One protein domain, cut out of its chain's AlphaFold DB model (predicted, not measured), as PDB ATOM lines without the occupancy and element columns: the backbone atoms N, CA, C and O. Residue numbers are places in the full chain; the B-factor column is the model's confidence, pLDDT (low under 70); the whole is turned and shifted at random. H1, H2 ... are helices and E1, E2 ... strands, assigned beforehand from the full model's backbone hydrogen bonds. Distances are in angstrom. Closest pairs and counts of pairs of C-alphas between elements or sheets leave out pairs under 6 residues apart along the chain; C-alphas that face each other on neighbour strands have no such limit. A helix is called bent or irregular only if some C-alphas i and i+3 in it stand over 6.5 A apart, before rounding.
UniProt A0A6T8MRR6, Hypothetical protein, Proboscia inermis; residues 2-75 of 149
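What this domain is: This is residues 2 to 75 of the 149 residues of the protein "Hypothetical protein" of Proboscia inermis (UniProt A0A6T8MRR6). A small head of two short parallel strands, E1 and E2, with helix H1 over them and helix H3 side by side with H1, is drawn out to one end by a loose loop arm that holds the short helix H2 and folds back to H3. Residues 45 to 50 stick out at the far end of this arm, which makes the length. The printed part has 74 residues, with E1, H1, E2, H2 and H3 in that order along it; the class is mixed, helices and strands, with under half of the residues in named elements. The whole is loose, with a radius of gyration of the C-alphas of 14.5 A and spans of 45 by 20 by 18 A.

How they stand to each other: E1, residues 2 to 5, and E2, residues 27 to 30, are parallel neighbours at 15 degrees; N 4 and O 28 are within hydrogen-bond range at 2.8 A, as are N 30 and O 4 at 2.8 A. With H1, residues 9 to 20, they form a strand-helix-strand unit, two parallel neighbour strands with a helix between them in the chain, and its crossover is right-handed. The closest C-alphas of E1 and H1, those of Phe 4 and Val 15, are 7.6 A apart. H1 and H3, residues 60 to 70, touch, their closest C-alphas, those of Gln 9 and Ser 64, being 6.2 A apart. They run the same way at a shallow tilt of 11 degrees. H2, residues 41 to 44, is apart from E1, H1 and H3. In H3 every O i to N i+4 pair is within hydrogen-bond range, in H1 6 of 8 are, and H2 is too short for such a pair.

Where its parts are: E1 begins at C-alpha 2 (98.166, 136.147, 96.855) and is 9.8 A long; E2 is 10.0 A long. H1 is 17.8 A long and irregular, with C-alphas 10 and 13 7.4 A apart. H2 is 5.1 A long. H3 is 15.6 A long and ends at C-alpha 70 (104.579, 145.533, 82.641).

The domain as a whole: The two C-alphas farthest apart, those of Asp 24 and Lys 46, are 45.3 A apart. The printed part has no cut, and the link from H2 to H3, 15 residues, is long. The mean pLDDT of the printed part is 72.5, and residues 35 to 62 are under 70.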
ATOM      1  N   SER A   2      97.987 137.315  97.735       93.38
ATOM      2  CA  SER A   2      98.166 136.147  96.855       93.38
ATOM      3  C   SER A   2      99.647 135.811  96.796       93.38
ATOM      4  O   SER A   2     100.456 136.718  96.629       93.38
ATOM      5  N   CYS A   3     100.014 134.540  96.911       94.19
ATOM      6  CA  CYS A   3     101.400 134.110  96.758       94.19
ATOM      7  C   CYS A   3     101.457 132.938  95.783       94.19
ATOM      8  O   CYS A   3     100.821 131.911  96.016       94.19
ATOM      9  N   PHE A   4     102.211 133.107  94.703       93.19
ATOM     10  CA  PHE A   4     102.525 132.047  93.759       93.19
ATOM     11  C   PHE A   4     103.864 131.446  94.146       93.19
ATOM     12  O   PHE A   4     104.886 132.133  94.147       93.19
ATOM     13  N   VAL A   5     103.858 130.162  94.478       93.50
ATOM     14  CA  VAL A   5     105.064 129.438  94.872       93.50
ATOM     15  C   VAL A   5     105.577 128.670  93.670       93.50
ATOM     16  O   VAL A   5     104.858 127.847  93.113       93.50
ATOM     17  N   GLN A   6     106.813 128.960  93.279       90.62
ATOM     18  CA  GLN A   6     107.479 128.361  92.127       90.62
ATOM     19  C   GLN A   6     106.678 128.445  90.818       90.62
ATOM     20  O   GLN A   6     106.574 127.440  90.110       90.62
ATOM     21  N   PRO A   7     106.116 129.619  90.459       91.69
ATOM     22  CA  PRO A   7     105.445 129.762  89.175       91.69
ATOM     23  C   PRO A   7     106.437 129.494  88.043       91.69
ATOM     24  O   PRO A   7     107.610 129.868  88.116       91.69
ATOM     25  N   THR A   8     105.959 128.842  86.995       88.38
ATOM     26  CA  THR A   8     106.722 128.546  85.781       88.38
ATOM     27  C   THR A   8     106.237 129.433  84.637       88.38
ATOM     28  O   THR A   8     105.195 130.087  84.758       88.38
ATOM     29  N   GLN A   9     106.966 129.472  83.516       85.00
ATOM     30  CA  GLN A   9     106.596 130.296  82.349       85.00
ATOM     31  C   GLN A   9     105.168 129.995  81.867       85.00
ATOM     32  O   GLN A   9     104.412 130.893  81.516       85.00
ATOM     33  N   GLU A  10     104.762 128.731  81.946       86.44
ATOM     34  CA  GLU A  10     103.434 128.254  81.568       86.44
ATOM     35  C   GLU A  10     102.312 128.826  82.456       86.44
ATOM     36  O   GLU A  10     101.152 128.849  82.053       86.44
ATOM     37  N   THR A  11     102.645 129.311  83.656       90.31
ATOM     38  CA  THR A  11     101.683 129.863  84.628       90.31
ATOM     39  C   THR A  11     101.596 131.390  84.620       90.31
ATOM     40  O   THR A  11     100.753 131.946  85.323       90.31
ATOM     41  N   VAL A  12     102.414 132.083  83.817       89.31
ATOM     42  CA  VAL A  12     102.479 133.559  83.797       89.31
ATOM     43  C   VAL A  12     101.122 134.181  83.474       89.31
ATOM     44  O   VAL A  12     100.690 135.087  84.177       89.31
ATOM     45  N   SER A  13     100.380 133.636  82.506       90.44
ATOM     46  CA  SER A  13      99.039 134.146  82.181       90.44
ATOM     47  C   SER A  13      98.049 134.025  83.352       90.44
ATOM     48  O   SER A  13      97.159 134.856  83.513       90.44
ATOM     49  N   SER A  14      98.189 133.001  84.203       92.31
ATOM     50  CA  SER A  14      97.378 132.876  85.422       92.31
ATOM     51  C   SER A  14      97.798 133.883  86.491       92.31
ATOM     52  O   SER A  14      96.938 134.417  87.191       92.31
ATOM     53  N   VAL A  15      99.102 134.155  86.604       92.81
ATOM     54  CA  VAL A  15      99.635 135.194  87.494       92.81
ATOM     55  C   VAL A  15      99.067 136.557  87.112       92.81
ATOM     56  O   VAL A  15      98.532 137.238  87.984       92.81
ATOM     57  N   GLU A  16      99.112 136.928  85.832       93.12
ATOM     58  CA  GLU A  16      98.547 138.184  85.320       93.12
ATOM     59  C   GLU A  16      97.054 138.292  85.630       93.12
ATOM     60  O   GLU A  16      96.632 139.226  86.301       93.12
ATOM     61  N   SER A  17      96.265 137.278  85.259       93.12
ATOM     62  CA  SER A  17      94.812 137.307  85.462       93.12
ATOM     63  C   SER A  17      94.415 137.483  86.932       93.12
ATOM     64  O   SER A  17      93.460 138.195  87.248       93.12
ATOM     65  N   ILE A  18      95.139 136.843  87.853       92.56
ATOM     66  CA  ILE A  18      94.909 136.987  89.297       92.56
ATOM     67  C   ILE A  18      95.399 138.346  89.808       92.56
ATOM     68  O   ILE A  18      94.819 138.867  90.763       92.56
ATOM     69  N   SER A  19      96.453 138.897  89.202       92.38
ATOM     70  CA  SER A  19      96.993 140.218  89.533       92.38
ATOM     71  C   SER A  19      96.025 141.326  89.123       92.38
ATOM     72  O   SER A  19      95.718 142.181  89.948       92.38
ATOM     73  N   ASP A  20      95.421 141.234  87.936       93.06
ATOM     74  CA  ASP A  20      94.391 142.172  87.464       93.06
ATOM     75  C   ASP A  20      93.158 142.192  88.381       93.06
ATOM     76  O   ASP A  20      92.531 143.225  88.606       93.06
ATOM     77  N   GLN A  21      92.818 141.039  88.960       93.62
ATOM     78  CA  GLN A  21      91.705 140.888  89.901       93.62
ATOM     79  C   GLN A  21      92.083 141.221  91.352       93.62
ATOM     80  O   GLN A  21      91.239 141.133  92.246       93.62
ATOM     81  N   ALA A  22      93.349 141.531  91.638       92.06
ATOM     82  CA  ALA A  22      93.821 141.660  93.009       92.06
ATOM     83  C   ALA A  22      93.357 142.955  93.692       92.06
ATOM     84  O   ALA A  22      93.211 142.951  94.918       92.06
ATOM     85  N   GLY A  23      93.105 144.033  92.941       90.50
ATOM     86  CA  GLY A  23      92.872 145.358  93.521       90.50
ATOM     87  C   GLY A  23      94.032 145.750  94.445       90.50
ATOM     88  O   GLY A  23      95.191 145.621  94.068       90.50
ATOM     89  N   ASP A  24      93.734 146.122  95.692       91.44
ATOM     90  CA  ASP A  24      94.749 146.502  96.694       91.44
ATOM     91  C   ASP A  24      95.486 145.306  97.333       91.44
ATOM     92  O   ASP A  24      96.338 145.456  98.216       91.44
ATOM     93  N   ARG A  25      95.141 144.070  96.954       93.62
ATOM     94  CA  ARG A  25      95.734 142.869  97.542       93.62
ATOM     95  C   ARG A  25      97.152 142.660  97.012       93.62
ATOM     96  O   ARG A  25      97.336 142.365  95.841       93.62
ATOM     97  N   LEU A  26      98.133 142.630  97.916       91.75
ATOM     98  CA  LEU A  26      99.512 142.249  97.587       91.75
ATOM     99  C   LEU A  26      99.580 140.885  96.875       91.75
ATOM    100  O   LEU A  26      99.066 139.889  97.405       91.75
ATOM    101  N   VAL A  27     100.267 140.850  95.731       94.44
ATOM    102  CA  VAL A  27     100.598 139.643  94.965       94.44
ATOM    103  C   VAL A  27     102.108 139.416  95.008       94.44
ATOM    104  O   VAL A  27     102.885 140.323  94.737       94.44
ATOM    105  N   VAL A  28     102.522 138.205  95.373       93.94
ATOM    106  CA  VAL A  28     103.930 137.825  95.535       93.94
ATOM    107  C   VAL A  28     104.242 136.621  94.660       93.94
ATOM    108  O   VAL A  28     103.474 135.659  94.633       93.94
ATOM    109  N   LEU A  29     105.393 136.655  93.987       92.94
ATOM    110  CA  LEU A  29     105.991 135.487  93.345       92.94
ATOM    111  C   LEU A  29     107.171 135.029  94.190       92.94
ATOM    112  O   LEU A  29     108.095 135.798  94.445       92.94
ATOM    113  N   MET A  30     107.144 133.777  94.630       90.69
ATOM    114  CA  MET A  30     108.215 133.189  95.419       90.69
ATOM    115  C   MET A  30     108.941 132.132  94.597       90.69
ATOM    116  O   MET A  30     108.338 131.144  94.185       90.69
ATOM    117  N   ASN A  31     110.249 132.320  94.417       86.62
ATOM    118  CA  ASN A  31     111.137 131.392  93.712       86.62
ATOM    119  C   ASN A  31     110.631 130.979  92.310       86.62
ATOM    120  O   ASN A  31     110.477 129.782  92.047       86.62
ATOM    121  N   PRO A  32     110.327 131.932  91.415       84.31
ATOM    122  CA  PRO A  32     109.851 131.599  90.081       84.31
ATOM    123  C   PRO A  32     110.859 130.742  89.297       84.31
ATOM    124  O   PRO A  32     112.062 130.988  89.320       84.31
ATOM    125  N   GLN A  33     110.361 129.735  88.583       81.00
ATOM    126  CA  GLN A  33     111.154 128.769  87.824       81.00
ATOM    127  C   GLN A  33     111.158 129.139  86.339       81.00
ATOM    128  O   GLN A  33     110.535 128.488  85.494       81.00
ATOM    129  N   TRP A  34     111.853 130.224  86.007       75.88
ATOM    130  CA  TRP A  34     112.029 130.629  84.618       75.88
ATOM    131  C   TRP A  34     113.101 129.768  83.962       75.88
ATOM    132  O   TRP A  34     114.276 129.856  84.314       75.88
ATOM    133  N   ARG A  35     112.713 128.956  82.976       62.69
ATOM    134  CA  ARG A  35     113.678 128.227  82.151       62.69
ATOM    135  C   ARG A  35     114.585 129.220  81.434       62.69
ATOM    136  O   ARG A  35     114.111 130.068  80.679       62.69
ATOM    137  N   ILE A  36     115.883 129.112  81.679       57.94
ATOM    138  CA  ILE A  36     116.893 129.765  80.859       57.94
ATOM    139  C   ILE A  36     117.096 128.824  79.676       57.94
ATOM    140  O   ILE A  36     117.577 127.708  79.843       57.94
ATOM    141  N   THR A  37     116.625 129.209  78.493       53.12
ATOM    142  CA  THR A  37     117.011 128.505  77.270       53.12
ATOM    143  C   THR A  37     118.446 128.934  76.967       53.12
ATOM    144  O   THR A  37     118.669 129.985  76.371       53.12
ATOM    145  N   ASP A  38     119.407 128.173  77.490       41.78
ATOM    146  CA  ASP A  38     120.843 128.497  77.541       41.78
ATOM    147  C   ASP A  38     121.523 128.694  76.166       41.78
ATOM    148  O   ASP A  38     122.609 129.259  76.102       41.78
ATOM    149  N   ASP A  39     120.892 128.342  75.044       41.47
ATOM    150  CA  ASP A  39     121.564 128.357  73.732       41.47
ATOM    151  C   ASP A  39     121.719 129.746  73.073       41.47
ATOM    152  O   ASP A  39     122.540 129.913  72.171       41.47
ATOM    153  N   ALA A  40     120.959 130.768  73.483       42.25
ATOM    154  CA  ALA A  40     120.960 132.061  72.779       42.25
ATOM    155  C   ALA A  40     121.942 133.098  73.359       42.25
ATOM    156  O   ALA A  40     122.444 133.953  72.624       42.25
ATOM    157  N   LEU A  41     122.224 133.049  74.668       43.09
ATOM    158  CA  LEU A  41     123.069 134.049  75.337       43.09
ATOM    159  C   LEU A  41     124.566 133.733  75.220       43.09
ATOM    160  O   LEU A  41     125.374 134.657  75.114       43.09
ATOM    161  N   ASP A  42     124.923 132.448  75.161       41.97
ATOM    162  CA  ASP A  42     126.313 132.013  74.995       41.97
ATOM    163  C   ASP A  42     126.868 132.388  73.610       41.97
ATOM    164  O   ASP A  42     128.039 132.753  73.480       41.97
ATOM    165  N   ALA A  43     126.016 132.417  72.578       39.78
ATOM    166  CA  ALA A  43     126.391 132.841  71.228       39.78
ATOM    167  C   ALA A  43     126.491 134.373  71.065       39.78
ATOM    168  O   ALA A  43     127.314 134.860  70.290       39.78
ATOM    169  N   ALA A  44     125.684 135.144  71.802       42.44
ATOM    170  CA  ALA A  44     125.593 136.601  71.657       42.44
ATOM    171  C   ALA A  44     126.677 137.382  72.431       42.44
ATOM    172  O   ALA A  44     126.828 138.587  72.239       42.44
ATOM    173  N   SER A  45     127.447 136.709  73.291       41.53
ATOM    174  CA  SER A  45     128.498 137.325  74.115       41.53
ATOM    175  C   SER A  45     129.788 137.667  73.352       41.53
ATOM    176  O   SER A  45     130.661 138.334  73.908       41.53
ATOM    177  N   LYS A  46     129.918 137.250  72.081       46.09
ATOM    178  CA  LYS A  46     131.138 137.450  71.277       46.09
ATOM    179  C   LYS A  46     131.132 138.659  70.342       46.09
ATOM    180  O   LYS A  46     132.211 139.036  69.907       46.09
ATOM    181  N   ASP A  47     129.989 139.291  70.078       39.94
ATOM    182  CA  ASP A  47     129.935 140.477  69.212       39.94
ATOM    183  C   ASP A  47     129.053 141.572  69.819       39.94
ATOM    184  O   ASP A  47     127.819 141.561  69.768       39.94
ATOM    185  N   GLY A  48     129.730 142.537  70.440       43.59
ATOM    186  CA  GLY A  48     129.127 143.730  71.005       43.59
ATOM    187  C   GLY A  48     128.576 144.644  69.913       43.59
ATOM    188  O   GLY A  48     129.284 145.037  68.992       43.59
ATOM    189  N   GLY A  49     127.314 145.042  70.058       42.12
ATOM    190  CA  GLY A  49     126.838 146.286  69.451       42.12
ATOM    191  C   GLY A  49     125.359 146.324  69.094       42.12
ATOM    192  O   GLY A  49     124.750 147.378  69.230       42.12
ATOM    193  N   ILE A  50     124.759 145.208  68.658       42.72
ATOM    194  CA  ILE A  50     123.466 145.278  67.939       42.72
ATOM    195  C   ILE A  50     122.400 144.285  68.466       42.72
ATOM    196  O   ILE A  50     121.215 144.447  68.198       42.72
ATOM    197  N   TRP A  51     122.757 143.315  69.318       41.97
ATOM    198  CA  TRP A  51     121.845 142.220  69.721       41.97
ATOM    199  C   TRP A  51     121.067 142.414  71.032       41.97
ATOM    200  O   TRP A  51     120.269 141.551  71.406       41.97
ATOM    201  N   ARG A  52     121.215 143.563  71.710       44.00
ATOM    202  CA  ARG A  52     120.550 143.848  73.001       44.00
ATOM    203  C   ARG A  52     119.012 143.777  72.926       44.00
ATOM    204  O   ARG A  52     118.378 143.564  73.952       44.00
ATOM    205  N   GLY A  53     118.432 143.923  71.729       38.31
ATOM    206  CA  GLY A  53     116.986 143.845  71.476       38.31
ATOM    207  C   GLY A  53     116.465 142.523  70.895       38.31
ATOM    208  O   GLY A  53     115.258 142.385  70.747       38.31
ATOM    209  N   LEU A  54     117.334 141.561  70.554       37.03
ATOM    210  CA  LEU A  54     116.929 140.288  69.923       37.03
ATOM    211  C   LEU A  54     117.118 139.068  70.838       37.03
ATOM    212  O   LEU A  54     116.423 138.070  70.668       37.03
ATOM    213  N   ALA A  55     117.967 139.159  71.867       38.00
ATOM    214  CA  ALA A  55     118.073 138.126  72.905       38.00
ATOM    215  C   ALA A  55     116.786 137.982  73.751       38.00
ATOM    216  O   ALA A  55     116.515 136.911  74.289       38.00
ATOM    217  N   SER A  56     115.956 139.029  73.822       40.84
ATOM    218  CA  SER A  56     114.617 138.992  74.430       40.84
ATOM    219  C   SER A  56     113.579 138.249  73.577       40.84
ATOM    220  O   SER A  56     112.537 137.868  74.101       40.84
ATOM    221  N   PHE A  57     113.860 138.011  72.289       37.56
ATOM    222  CA  PHE A  57     112.911 137.451  71.319       37.56
ATOM    223  C   PHE A  57     113.035 135.925  71.129       37.56
ATOM    224  O   PHE A  57     112.151 135.313  70.537       37.56
ATOM    225  N   LEU A  58     114.103 135.281  71.626       43.06
ATOM    226  CA  LEU A  58     114.395 133.854  71.369       43.06
ATOM    227  C   LEU A  58     114.361 132.931  72.602       43.06
ATOM    228  O   LEU A  58     114.636 131.739  72.480       43.06
ATOM    229  N   GLY A  59     113.975 133.420  73.783       43.16
ATOM    230  CA  GLY A  59     113.864 132.581  74.981       43.16
ATOM    231  C   GLY A  59     112.706 133.003  75.875       43.16
ATOM    232  O   GLY A  59     112.648 134.154  76.300       43.16
ATOM    233  N   GLY A  60     111.810 132.064  76.206       58.78
ATOM    234  CA  GLY A  60     110.556 132.301  76.947       58.78
ATOM    235  C   GLY A  60     110.692 133.005  78.307       58.78
ATOM    236  O   GLY A  60     109.710 133.525  78.835       58.78
ATOM    237  N   LYS A  61     111.911 133.103  78.856       69.50
ATOM    238  CA  LYS A  61     112.219 133.925  80.035       69.50
ATOM    239  C   LYS A  61     112.090 135.424  79.753       69.50
ATOM    240  O   LYS A  61     111.587 136.133  80.614       69.50
ATOM    241  N   GLY A  62     112.533 135.903  78.589       69.88
ATOM    242  CA  GLY A  62     112.497 137.328  78.243       69.88
ATOM    243  C   GLY A  62     111.068 137.865  78.195       69.88
ATOM    244  O   GLY A  62     110.759 138.834  78.883       69.88
ATOM    245  N   ASP A  63     110.191 137.167  77.470       76.81
ATOM    246  CA  ASP A  63     108.761 137.488  77.383       76.81
ATOM    247  C   ASP A  63     108.081 137.460  78.760       76.81
ATOM    248  O   ASP A  63     107.439 138.427  79.162       76.81
ATOM    249  N   SER A  64     108.306 136.394  79.537       81.00
ATOM    250  CA  SER A  64     107.731 136.260  80.882       81.00
ATOM    251  C   SER A  64     108.168 137.393  81.819       81.00
ATOM    252  O   SER A  64     107.351 137.936  82.556       81.00
ATOM    253  N   MET A  65     109.451 137.771  81.792       79.25
ATOM    254  CA  MET A  65     109.974 138.854  82.632       79.25
ATOM    255  C   MET A  65     109.449 140.223  82.201       79.25
ATOM    256  O   MET A  65     109.125 141.037  83.062       79.25
ATOM    257  N   GLN A  66     109.330 140.468  80.891       81.31
ATOM    258  CA  GLN A  66     108.759 141.710  80.375       81.31
ATOM    259  C   GLN A  66     107.303 141.858  80.820       81.31
ATOM    260  O   GLN A  66     106.943 142.872  81.403       81.31
ATOM    261  N   ARG A  67     106.501 140.805  80.648       86.12
ATOM    262  CA  ARG A  67     105.095 140.759  81.067       86.12
ATOM    263  C   ARG A  67     104.906 141.032  82.558       86.12
ATOM    264  O   ARG A  67     104.050 141.819  82.946       86.12
ATOM    265  N   LEU A  68     105.745 140.434  83.403       86.81
ATOM    266  CA  LEU A  68     105.720 140.692  84.844       86.81
ATOM    267  C   LEU A  68     106.132 142.130  85.184       86.81
ATOM    268  O   LEU A  68     105.508 142.750  86.042       86.81
ATOM    269  N   SER A  69     107.140 142.673  84.499       84.50
ATOM    270  CA  SER A  69     107.533 144.077  84.648       84.50
ATOM    271  C   SER A  69     106.401 145.026  84.241       84.50
ATOM    272  O   SER A  69     106.137 145.995  84.948       84.50
ATOM    273  N   ASP A  70     105.711 144.740  83.135       86.38
ATOM    274  CA  ASP A  70     104.579 145.533  82.641       86.38
ATOM    275  C   ASP A  70     103.383 145.469  83.606       86.38
ATOM    276  O   ASP A  70     102.698 146.470  83.816       86.38
ATOM    277  N   ALA A  71     103.189 144.328  84.274       87.50
ATOM    278  CA  ALA A  71     102.233 144.155  85.369       87.50
ATOM    279  C   ALA A  71     102.687 144.797  86.702       87.50
ATOM    280  O   ALA A  71     101.998 144.680  87.716       87.50
ATOM    281  N   GLY A  72     103.839 145.477  86.726       87.81
ATOM    282  CA  GLY A  72     104.336 146.225  87.881       87.81
ATOM    283  C   GLY A  72     105.048 145.383  88.943       87.81
ATOM    284  O   GLY A  72     105.303 145.890  90.039       87.81
ATOM    285  N   PHE A  73     105.388 144.122  88.654       88.88
ATOM    286  CA  PHE A  73     106.204 143.321  89.566       88.88
ATOM    287  C   PHE A  73     107.617 143.895  89.675       88.88
ATOM    288  O   PHE A  73     108.205 144.369  88.704       88.88
ATOM    289  N   GLN A  74     108.174 143.823  90.882       85.06
ATOM    290  CA  GLN A  74     109.514 144.309  91.195       85.06
ATOM    291  C   GLN A  74     110.313 143.232  91.926       85.06
ATOM    292  O   GLN A  74     109.774 142.508  92.768       85.06
ATOM    293  N   ASP A  75     111.612 143.166  91.647       82.75
ATOM    294  CA  ASP A  75     112.534 142.282  92.357       82.75
ATOM    295  C   ASP A  75     112.772 142.789  93.789       82.75
ATOM    296  O   ASP A  75     113.448 143.795  94.024       82.75
TER     297      ASP A  75